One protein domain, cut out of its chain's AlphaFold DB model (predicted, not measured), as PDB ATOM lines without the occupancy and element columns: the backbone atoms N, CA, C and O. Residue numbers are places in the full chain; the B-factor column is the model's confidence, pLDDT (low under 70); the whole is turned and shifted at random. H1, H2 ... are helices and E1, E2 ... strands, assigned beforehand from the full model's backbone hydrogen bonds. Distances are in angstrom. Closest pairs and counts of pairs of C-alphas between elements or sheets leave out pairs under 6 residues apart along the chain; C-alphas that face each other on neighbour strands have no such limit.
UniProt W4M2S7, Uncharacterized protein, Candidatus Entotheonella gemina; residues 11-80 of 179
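AT A GLANCE: This is residues 11 to 80 of the 179 residues of an uncharacterized protein of Candidatus Entotheonella gemina (UniProt W4M2S7). What shape is this? A small, twisted three-stranded sheet with the short helix H1 packed over one face makes one end, and from H1 the long helix H3 runs away from the sheet as an arm, its later residues 72 to 77 sticking out. The short helix H2 only grazes the sheet and stays apart from H3. What is it made of? The 70 printed residues hold, in order, E1, E2, H1, E3, H2 and H3, with sheet order E2, E1, E3, all antiparallel; the class is mixed, helices and strands. The whole is compact, with a radius of gyration of the C-alphas of 12.5 A, but elongated, spanning 39 by 22 by 19 A.

IN THESE COORDINATES: Where do the strands run? E1, residues 11 to 15, begins at C-alpha 11 at (-50.776, 8.179, 36.466). E2, residues 20 to 27, is 18.5 A long and bends by 69 degrees at residue 24; E3, residues 41 to 45, is 13.6 A long. Where are the helices? H1 is residues 28 to 32 and H2 residues 50 to 55. H3, residues 64 to 77, is 20.1 A long and ends at C-alpha 77 at (-60.862, 19.693, 18.247).

HOW THE PARTS SIT: How is the sheet paired? E1 and E2 form a hairpin, antiparallel at 148 degrees, with N 22 and O 13 2.8 A apart, within hydrogen-bond range. E1 and E3 are antiparallel at 159 degrees, with N 14 and O 42 2.9 A apart, within that range too. How does H1 sit? H1 is on the sheet at a height of 8.6 A, only just over E1, on which 3 of its 5 C-alphas fall. E2, H1 and E3 make a split strand-helix-strand unit, two strands running the same way with E1 between them, and its crossover is right-handed. What of the other helices? H3 is not on the sheet and touches H1 with residues 64 to 68 alone, the closest C-alphas being those of Ile 32 and Ala 64, 4.6 A apart. H2 grazes the sheet with residues 52 to 55; its closest C-alphas to E3 are those of Ala 53 and Pro 45, 5.8 A apart. In H1, H2 and H3 every O i to N i+4 pair is within hydrogen-bond range.

THE WHOLE: How large is it? The two C-alphas farthest apart, those of Thr 18 and Gly 78, are 39.8 A apart; residues 72 to 79 stand free. Are there cuts, long links or weak places? The printed part has no cut and no long link, and no printed residue is under 70 in pLDDT, the mean of the printed part being 93.2.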
ATOM      1  N   PHE A  11     -52.180   7.811  36.414       97.00
ATOM      2  CA  PHE A  11     -50.776   8.179  36.466       97.00
ATOM      3  C   PHE A  11     -50.101   7.539  37.672       97.00
ATOM      4  O   PHE A  11     -50.612   7.572  38.798       97.00
ATOM      5  N   GLU A  12     -48.922   6.980  37.435       95.44
ATOM      6  CA  GLU A  12     -48.008   6.576  38.494       95.44
ATOM      7  C   GLU A  12     -47.175   7.792  38.896       95.44
ATOM      8  O   GLU A  12     -46.864   8.637  38.056       95.44
ATOM      9  N   GLY A  13     -46.834   7.892  40.180       95.19
ATOM     10  CA  GLY A  13     -46.036   8.995  40.708       95.19
ATOM     11  C   GLY A  13     -44.784   8.508  41.425       95.19
ATOM     12  O   GLY A  13     -44.788   7.439  42.038       95.19
ATOM     13  N   TYR A  14     -43.728   9.318  41.417       95.38
ATOM     14  CA  TYR A  14     -42.528   9.115  42.225       95.38
ATOM     15  C   TYR A  14     -42.183  10.367  43.015       95.38
ATOM     16  O   TYR A  14     -41.960  11.433  42.446       95.38
ATOM     17  N   SER A  15     -42.110  10.222  44.336       92.88
ATOM     18  CA  SER A  15     -41.776  11.308  45.252       92.88
ATOM     19  C   SER A  15     -40.279  11.330  45.523       92.88
ATOM     20  O   SER A  15     -39.702  10.365  46.034       92.88
ATOM     21  N   PHE A  16     -39.643  12.469  45.248       91.44
ATOM     22  CA  PHE A  16     -38.235  12.670  45.577       91.44
ATOM     23  C   PHE A  16     -38.015  12.895  47.077       91.44
ATOM     24  O   PHE A  16     -36.932  12.583  47.576       91.44
ATOM     25  N   ALA A  17     -39.013  13.380  47.825       90.31
ATOM     26  CA  ALA A  17     -38.903  13.509  49.279       90.31
ATOM     27  C   ALA A  17     -38.847  12.144  49.980       90.31
ATOM     28  O   ALA A  17     -38.074  11.955  50.921       90.31
ATOM     29  N   THR A  18     -39.650  11.183  49.514       90.88
ATOM     30  CA  THR A  18     -39.707   9.828  50.088       90.88
ATOM     31  C   THR A  18     -38.832   8.813  49.354       90.88
ATOM     32  O   THR A  18     -38.624   7.717  49.872       90.88
ATOM     33  N   GLN A  19     -38.274   9.190  48.197       93.31
ATOM     34  CA  GLN A  19     -37.466   8.331  47.323       93.31
ATOM     35  C   GLN A  19     -38.214   7.050  46.927       93.31
ATOM     36  O   GLN A  19     -37.646   5.953  46.920       93.31
ATOM     37  N   GLY A  20     -39.505   7.174  46.614       94.31
ATOM     38  CA  GLY A  20     -40.353   6.016  46.377       94.31
ATOM     39  C   GLY A  20     -41.593   6.288  45.530       94.31
ATOM     40  O   GLY A  20     -41.966   7.444  45.310       94.31
ATOM     41  N   PRO A  21     -42.232   5.205  45.054       93.69
ATOM     42  CA  PRO A  21     -43.486   5.288  44.324       93.69
ATOM     43  C   PRO A  21     -44.610   5.809  45.221       93.69
ATOM     44  O   PRO A  21     -44.699   5.472  46.405       93.69
ATOM     45  N   ILE A  22     -45.492   6.599  44.626       93.12
ATOM     46  CA  ILE A  22     -46.704   7.107  45.254       93.12
ATOM     47  C   ILE A  22     -47.840   6.139  44.926       93.12
ATOM     48  O   ILE A  22     -48.055   5.787  43.768       93.12
ATOM     49  N   PHE A  23     -48.548   5.689  45.964       90.06
ATOM     50  CA  PHE A  23     -49.690   4.791  45.834       90.06
ATOM     51  C   PHE A  23     -50.916   5.350  46.568       90.06
ATOM     52  O   PHE A  23     -50.764   5.873  47.678       90.06
ATOM     53  N   PRO A  24     -52.135   5.152  46.028       93.81
ATOM     54  CA  PRO A  24     -52.454   4.496  44.747       93.81
ATOM     55  C   PRO A  24     -52.099   5.367  43.526       93.81
ATOM     56  O   PRO A  24     -51.584   6.466  43.690       93.81
ATOM     57  N   HIS A  25     -52.367   4.873  42.313       95.44
ATOM     58  CA  HIS A  25     -52.272   5.694  41.100       95.44
ATOM     59  C   HIS A  25     -53.251   6.871  41.175       95.44
ATOM     60  O   HIS A  25     -54.307   6.763  41.804       95.44
ATOM     61  N   HIS A  26     -52.912   7.957  40.492       96.25
ATOM     62  CA  HIS A  26     -53.660   9.206  40.508       96.25
ATOM     63  C   HIS A  26     -54.335   9.463  39.168       96.25
ATOM     64  O   HIS A  26     -53.738   9.265  38.118       96.25
ATOM     65  N   SER A  27     -55.572   9.936  39.192       96.94
ATOM     66  CA  SER A  27     -56.217  10.496  38.006       96.94
ATOM     67  C   SER A  27     -55.481  11.752  37.532       96.94
ATOM     68  O   SER A  27     -54.833  12.448  38.317       96.94
ATOM     69  N   ALA A  28     -55.641  12.110  36.260       96.50
ATOM     70  CA  ALA A  28     -55.078  13.352  35.724       96.50
ATOM     71  C   ALA A  28     -55.484  14.607  36.522       96.50
ATOM     72  O   ALA A  28     -54.683  15.525  36.692       96.50
ATOM     73  N   GLN A  29     -56.714  14.642  37.048       96.31
ATOM     74  CA  GLN A  29     -57.181  15.752  37.880       96.31
ATOM     75  C   GLN A  29     -56.410  15.824  39.207       96.31
ATOM     76  O   GLN A  29     -56.007  16.907  39.621       96.31
ATOM     77  N   GLU A  30     -56.141  14.683  39.845       95.44
ATOM     78  CA  GLU A  30     -55.333  14.623  41.070       95.44
ATOM     79  C   GLU A  30     -53.875  15.031  40.823       95.44
ATOM     80  O   GLU A  30     -53.285  15.692  41.673       95.44
ATOM     81  N   VAL A  31     -53.307  14.710  39.654       94.94
ATOM     82  CA  VAL A  31     -51.969  15.181  39.245       94.94
ATOM     83  C   VAL A  31     -51.934  16.706  39.086       94.94
ATOM     84  O   VAL A  31     -50.968  17.363  39.487       94.94
ATOM     85  N   ILE A  32     -52.991  17.292  38.516       94.06
ATOM     86  CA  ILE A  32     -53.123  18.748  38.350       94.06
ATOM     87  C   ILE A  32     -53.266  19.455  39.694       94.06
ATOM     88  O   ILE A  32     -52.665  20.510  39.902       94.06
ATOM     89  N   ASP A  33     -54.057  18.877  40.591       93.19
ATOM     90  CA  ASP A  33     -54.341  19.445  41.906       93.19
ATOM     91  C   ASP A  33     -53.245  19.137  42.941       93.19
ATOM     92  O   ASP A  33     -53.335  19.584  44.087       93.19
ATOM     93  N   TRP A  34     -52.199  18.401  42.547       91.12
ATOM     94  CA  TRP A  34     -51.084  18.052  43.417       91.12
ATOM     95  C   TRP A  34     -50.321  19.295  43.893       91.12
ATOM     96  O   TRP A  34     -50.023  20.211  43.123       91.12
ATOM     97  N   ASP A  35     -49.961  19.323  45.178       84.88
ATOM     98  CA  ASP A  35     -49.155  20.406  45.747       84.88
ATOM     99  C   ASP A  35     -47.668  20.209  45.412       84.88
ATOM    100  O   ASP A  35     -46.871  19.716  46.213       84.88
ATOM    101  N   HIS A  36     -47.296  20.629  44.203       76.06
ATOM    102  CA  HIS A  36     -45.924  20.579  43.681       76.06
ATOM    103  C   HIS A  36     -44.929  21.467  44.454       76.06
ATOM    104  O   HIS A  36     -43.726  21.400  44.207       76.06
ATOM    105  N   LEU A  37     -45.398  22.324  45.375       78.50
ATOM    106  CA  LEU A  37     -44.524  23.109  46.257       78.50
ATOM    107  C   LEU A  37     -44.168  22.353  47.539       78.50
ATOM    108  O   LEU A  37     -43.130  22.633  48.143       78.50
ATOM    109  N   ALA A  38     -45.025  21.425  47.963       79.75
ATOM    110  CA  ALA A  38     -44.813  20.614  49.153       79.75
ATOM    111  C   ALA A  38     -43.954  19.372  48.876       79.75
ATOM    112  O   ALA A  38     -43.181  18.973  49.748       79.75
ATOM    113  N   ASP A  39     -44.060  18.784  47.682       78.75
ATOM    114  CA  ASP A  39     -43.256  17.633  47.270       78.75
ATOM    115  C   ASP A  39     -42.876  17.723  45.789       78.75
ATOM    116  O   ASP A  39     -43.719  17.988  44.932       78.75
ATOM    117  N   ALA A  40     -41.600  17.470  45.498       87.00
ATOM    118  CA  ALA A  40     -41.138  17.316  44.129       87.00
ATOM    119  C   ALA A  40     -41.513  15.903  43.677       87.00
ATOM    120  O   ALA A  40     -40.983  14.916  44.197       87.00
ATOM    121  N   VAL A  41     -42.440  15.822  42.728       92.06
ATOM    122  CA  VAL A  41     -42.988  14.565  42.224       92.06
ATOM    123  C   VAL A  41     -42.937  14.555  40.706       92.06
ATOM    124  O   VAL A  41     -43.247  15.554  40.058       92.06
ATOM    125  N   GLU A  42     -42.569  13.410  40.147       94.81
ATOM    126  CA  GLU A  42     -42.740  13.111  38.727       94.81
ATOM    127  C   GLU A  42     -43.913  12.157  38.539       94.81
ATOM    128  O   GLU A  42     -44.096  11.239  39.339       94.81
ATOM    129  N   PHE A  43     -44.691  12.378  37.482       95.69
ATOM    130  CA  PHE A  43     -45.817  11.533  37.101       95.69
ATOM    131  C   PHE A  43     -45.640  11.011  35.681       95.69
ATOM    132  O   PHE A  43     -45.080  11.713  34.844       95.69
ATOM    133  N   TRP A  44     -46.154   9.824  35.374       95.00
ATOM    134  CA  TRP A  44     -46.220   9.295  34.006       95.00
ATOM    135  C   TRP A  44     -47.489   8.459  33.800       95.00
ATOM    136  O   TRP A  44     -48.028   7.929  34.776       95.00
ATOM    137  N   PRO A  45     -48.000   8.343  32.558       95.31
ATOM    138  CA  PRO A  45     -49.213   7.576  32.289       95.31
ATOM    139  C   PRO A  45     -49.051   6.095  32.657       95.31
ATOM    140  O   PRO A  45     -48.038   5.480  32.324       95.31
ATOM    141  N   CYS A  46     -50.077   5.496  33.265       93.25
ATOM    142  CA  CYS A  46     -50.123   4.057  33.556       93.25
ATOM    143  C   CYS A  46     -50.284   3.187  32.297       93.25
ATOM    144  O   CYS A  46     -50.073   1.976  32.351       93.25
ATOM    145  N   GLY A  47     -50.704   3.780  31.175       90.69
ATOM    146  CA  GLY A  47     -51.002   3.057  29.937       90.69
ATOM    147  C   GLY A  47     -52.436   2.526  29.834       90.69
ATOM    148  O   GLY A  47     -52.755   1.844  28.866       90.69
ATOM    149  N   ASP A  48     -53.305   2.840  30.797       93.44
ATOM    150  CA  ASP A  48     -54.733   2.503  30.782       93.44
ATOM    151  C   ASP A  48     -55.531   3.348  29.780       93.44
ATOM    152  O   ASP A  48     -56.519   2.869  29.224       93.44
ATOM    153  N   HIS A  49     -55.067   4.568  29.492       95.31
ATOM    154  CA  HIS A  49     -55.565   5.385  28.391       95.31
ATOM    155  C   HIS A  49     -54.556   5.426  27.232       95.31
ATOM    156  O   HIS A  49     -53.569   6.163  27.260       95.31
ATOM    157  N   GLU A  50     -54.848   4.701  26.150       93.69
ATOM    158  CA  GLU A  50     -53.941   4.532  25.004       93.69
ATOM    159  C   GLU A  50     -53.552   5.844  24.314       93.69
ATOM    160  O   GLU A  50     -52.381   6.051  24.009       93.69
ATOM    161  N   GLY A  51     -54.501   6.766  24.122       96.12
ATOM    162  CA  GLY A  51     -54.215   8.068  23.507       96.12
ATOM    163  C   GLY A  51     -53.213   8.916  24.295       96.12
ATOM    164  O   GLY A  51     -52.278   9.481  23.731       96.12
ATOM    165  N   VAL A  52     -53.354   8.955  25.619       96.50
ATOM    166  CA  VAL A  52     -52.434   9.662  26.513       96.50
ATOM    167  C   VAL A  52     -51.080   8.954  26.566       96.50
ATOM    168  O   VAL A  52     -50.043   9.610  26.469       96.50
ATOM    169  N   ALA A  53     -51.071   7.619  26.638       94.44
ATOM    170  CA  ALA A  53     -49.843   6.826  26.573       94.44
ATOM    171  C   ALA A  53     -49.070   7.052  25.262       94.44
ATOM    172  O   ALA A  53     -47.840   7.081  25.271       94.44
ATOM    173  N   LEU A  54     -49.787   7.250  24.154       95.88
ATOM    174  CA  LEU A  54     -49.223   7.567  22.848       95.88
ATOM    175  C   LEU A  54     -48.611   8.971  22.810       95.88
ATOM    176  O   LEU A  54     -47.454   9.112  22.429       95.88
ATOM    177  N   VAL A  55     -49.342  10.007  23.235       96.75
ATOM    178  CA  VAL A  55     -48.842  11.398  23.220       96.75
ATOM    179  C   VAL A  55     -47.576  11.555  24.062       96.75
ATOM    180  O   VAL A  55     -46.626  12.217  23.642       96.75
ATOM    181  N   PHE A  56     -47.532  10.899  25.220       94.94
ATOM    182  CA  PHE A  56     -46.384  10.940  26.126       94.94
ATOM    183  C   PHE A  56     -45.439   9.739  25.954       94.94
ATOM    184  O   PHE A  56     -44.625   9.447  26.834       94.94
ATOM    185  N   TYR A  57     -45.509   9.040  24.817       91.94
ATOM    186  CA  TYR A  57     -44.680   7.870  24.548       91.94
ATOM    187  C   TYR A  57     -43.185   8.218  24.635       91.94
ATOM    188  O   TYR A  57     -42.697   9.118  23.953       91.94
ATOM    189  N   ARG A  58     -42.449   7.469  25.471       86.12
ATOM    190  CA  ARG A  58     -41.014   7.663  25.786       86.12
ATOM    191  C   ARG A  58     -40.655   8.997  26.454       86.12
ATOM    192  O   ARG A  58     -39.467   9.307  26.553       86.12
ATOM    193  N   GLN A  59     -41.629   9.758  26.944       88.62
ATOM    194  CA  GLN A  59     -41.340  10.882  27.830       88.62
ATOM    195  C   GLN A  59     -41.007  10.380  29.238       88.62
ATOM    196  O   GLN A  59     -41.463   9.316  29.657       88.62
ATOM    197  N   THR A  60     -40.166  11.122  29.959       85.19
ATOM    198  CA  THR A  60     -39.697  10.724  31.297       85.19
ATOM    199  C   THR A  60     -40.694  11.059  32.397       85.19
ATOM    200  O   THR A  60     -40.729  10.365  33.405       85.19
ATOM    201  N   ALA A  61     -41.484  12.114  32.210       92.00
ATOM    202  CA  ALA A  61     -42.545  12.534  33.112       92.00
ATOM    203  C   ALA A  61     -43.512  13.464  32.367       92.00
ATOM    204  O   ALA A  61     -43.161  14.015  31.324       92.00
ATOM    205  N   VAL A  62     -44.698  13.662  32.934       94.00
ATOM    206  CA  VAL A  62     -45.700  14.628  32.488       94.00
ATOM    207  C   VAL A  62     -45.918  15.700  33.544       94.00
ATOM    208  O   VAL A  62     -45.818  15.462  34.750       94.00
ATOM    209  N   THR A  63     -46.267  16.894  33.089       92.69
ATOM    210  CA  THR A  63     -46.594  18.030  33.945       92.69
ATOM    211  C   THR A  63     -48.096  18.305  33.960       92.69
ATOM    212  O   THR A  63     -48.810  18.078  32.982       92.69
ATOM    213  N   ALA A  64     -48.586  18.906  35.048       92.88
ATOM    214  CA  ALA A  64     -49.963  19.399  35.126       92.88
ATOM    215  C   ALA A  64     -50.310  20.358  33.970       92.88
ATOM    216  O   ALA A  64     -51.427  20.351  33.454       92.88
ATOM    217  N   ALA A  65     -49.342  21.175  33.539       93.25
ATOM    218  CA  ALA A  65     -49.522  22.100  32.428       93.25
ATOM    219  C   ALA A  65     -49.758  21.367  31.099       93.25
ATOM    220  O   ALA A  65     -50.606  21.801  30.323       93.25
ATOM    221  N   GLU A  66     -49.050  20.268  30.840       95.75
ATOM    222  CA  GLU A  66     -49.249  19.447  29.640       95.75
ATOM    223  C   GLU A  66     -50.605  18.746  29.648       95.75
ATOM    224  O   GLU A  66     -51.292  18.777  28.633       95.75
ATOM    225  N   LEU A  67     -51.043  18.207  30.789       96.44
ATOM    226  CA  LEU A  67     -52.365  17.578  30.906       96.44
ATOM    227  C   LEU A  67     -53.501  18.573  30.630       96.44
ATOM    228  O   LEU A  67     -54.420  18.276  29.870       96.44
ATOM    229  N   ILE A  68     -53.408  19.790  31.181       96.62
ATOM    230  CA  ILE A  68     -54.379  20.862  30.912       96.62
ATOM    231  C   ILE A  68     -54.356  21.260  29.432       96.62
ATOM    232  O   ILE A  68     -55.408  21.465  28.828       96.62
ATOM    233  N   LYS A  69     -53.164  21.391  28.837       96.81
ATOM    234  CA  LYS A  69     -53.013  21.758  27.422       96.81
ATOM    235  C   LYS A  69     -53.593  20.686  26.502       96.81
ATOM    236  O   LYS A  69     -54.319  21.038  25.575       96.81
ATOM    237  N   LEU A  70     -53.336  19.411  26.789       97.75
ATOM    238  CA  LEU A  70     -53.906  18.290  26.050       97.75
ATOM    239  C   LEU A  70     -55.438  18.311  26.118       97.75
ATOM    240  O   LEU A  70     -56.087  18.292  25.077       97.75
ATOM    241  N   ASP A  71     -56.027  18.448  27.310       97.69
ATOM    242  CA  ASP A  71     -57.487  18.519  27.473       97.69
ATOM    243  C   ASP A  71     -58.115  19.711  26.741       97.69
ATOM    244  O   ASP A  71     -59.158  19.578  26.095       97.69
ATOM    245  N   HIS A  72     -57.471  20.878  26.787       97.44
ATOM    246  CA  HIS A  72     -57.924  22.049  26.044       97.44
ATOM    247  C   HIS A  72     -57.865  21.829  24.529       97.44
ATOM    248  O   HIS A  72     -58.807  22.210  23.834       97.44
ATOM    249  N   LEU A  73     -56.796  21.210  24.022       98.31
ATOM    250  CA  LEU A  73     -56.642  20.911  22.601       98.31
ATOM    251  C   LEU A  73     -57.698  19.902  22.133       98.31
ATOM    252  O   LEU A  73     -58.404  20.169  21.164       98.31
ATOM    253  N   LEU A  74     -57.888  18.801  22.866       97.94
ATOM    254  CA  LEU A  74     -58.928  17.803  22.584       97.94
ATOM    255  C   LEU A  74     -60.325  18.425  22.605       97.94
ATOM    256  O   LEU A  74     -61.130  18.192  21.706       97.94
ATOM    257  N   THR A  75     -60.588  19.300  23.577       97.19
ATOM    258  CA  THR A  75     -61.842  20.061  23.654       97.19
ATOM    259  C   THR A  75     -62.046  20.949  22.432       97.19
ATOM    260  O   THR A  75     -63.166  21.058  21.936       97.19
ATOM    261  N   ALA A  76     -60.992  21.629  21.976       97.25
ATOM    262  CA  ALA A  76     -61.057  22.537  20.838       97.25
ATOM    263  C   ALA A  76     -61.252  21.787  19.513       97.25
ATOM    264  O   ALA A  76     -61.965  22.278  18.640       97.25
ATOM    265  N   ILE A  77     -60.656  20.600  19.382       97.25
ATOM    266  CA  ILE A  77     -60.862  19.693  18.247       97.25
ATOM    267  C   ILE A  77     -62.268  19.070  18.307       97.25
ATOM    268  O   ILE A  77     -62.907  18.872  17.276       97.25
ATOM    269  N   GLY A  78     -62.767  18.776  19.510       96.31
ATOM    270  CA  GLY A  78     -64.039  18.088  19.726       96.31
ATOM    271  C   GLY A  78     -63.994  16.598  19.374       96.31
ATOM    272  O   GLY A  78     -65.034  16.024  19.051       96.31
ATOM    273  N   ASN A  79     -62.804  15.990  19.386       91.69
ATOM    274  CA  ASN A  79     -62.588  14.582  19.058       91.69
ATOM    275  C   ASN A  79     -61.431  14.002  19.886       91.69
ATOM    276  O   ASN A  79     -60.295  14.455  19.756       91.69
ATOM    277  N   ASP A  80     -61.715  12.974  20.679       93.94
ATOM    278  CA  ASP A  80     -60.778  12.213  21.510       93.94
ATOM    279  C   ASP A  80     -60.571  10.773  20.999       93.94
ATOM    280  O   ASP A  80     -60.212   9.871  21.752       93.94
TER     281      ASP A  80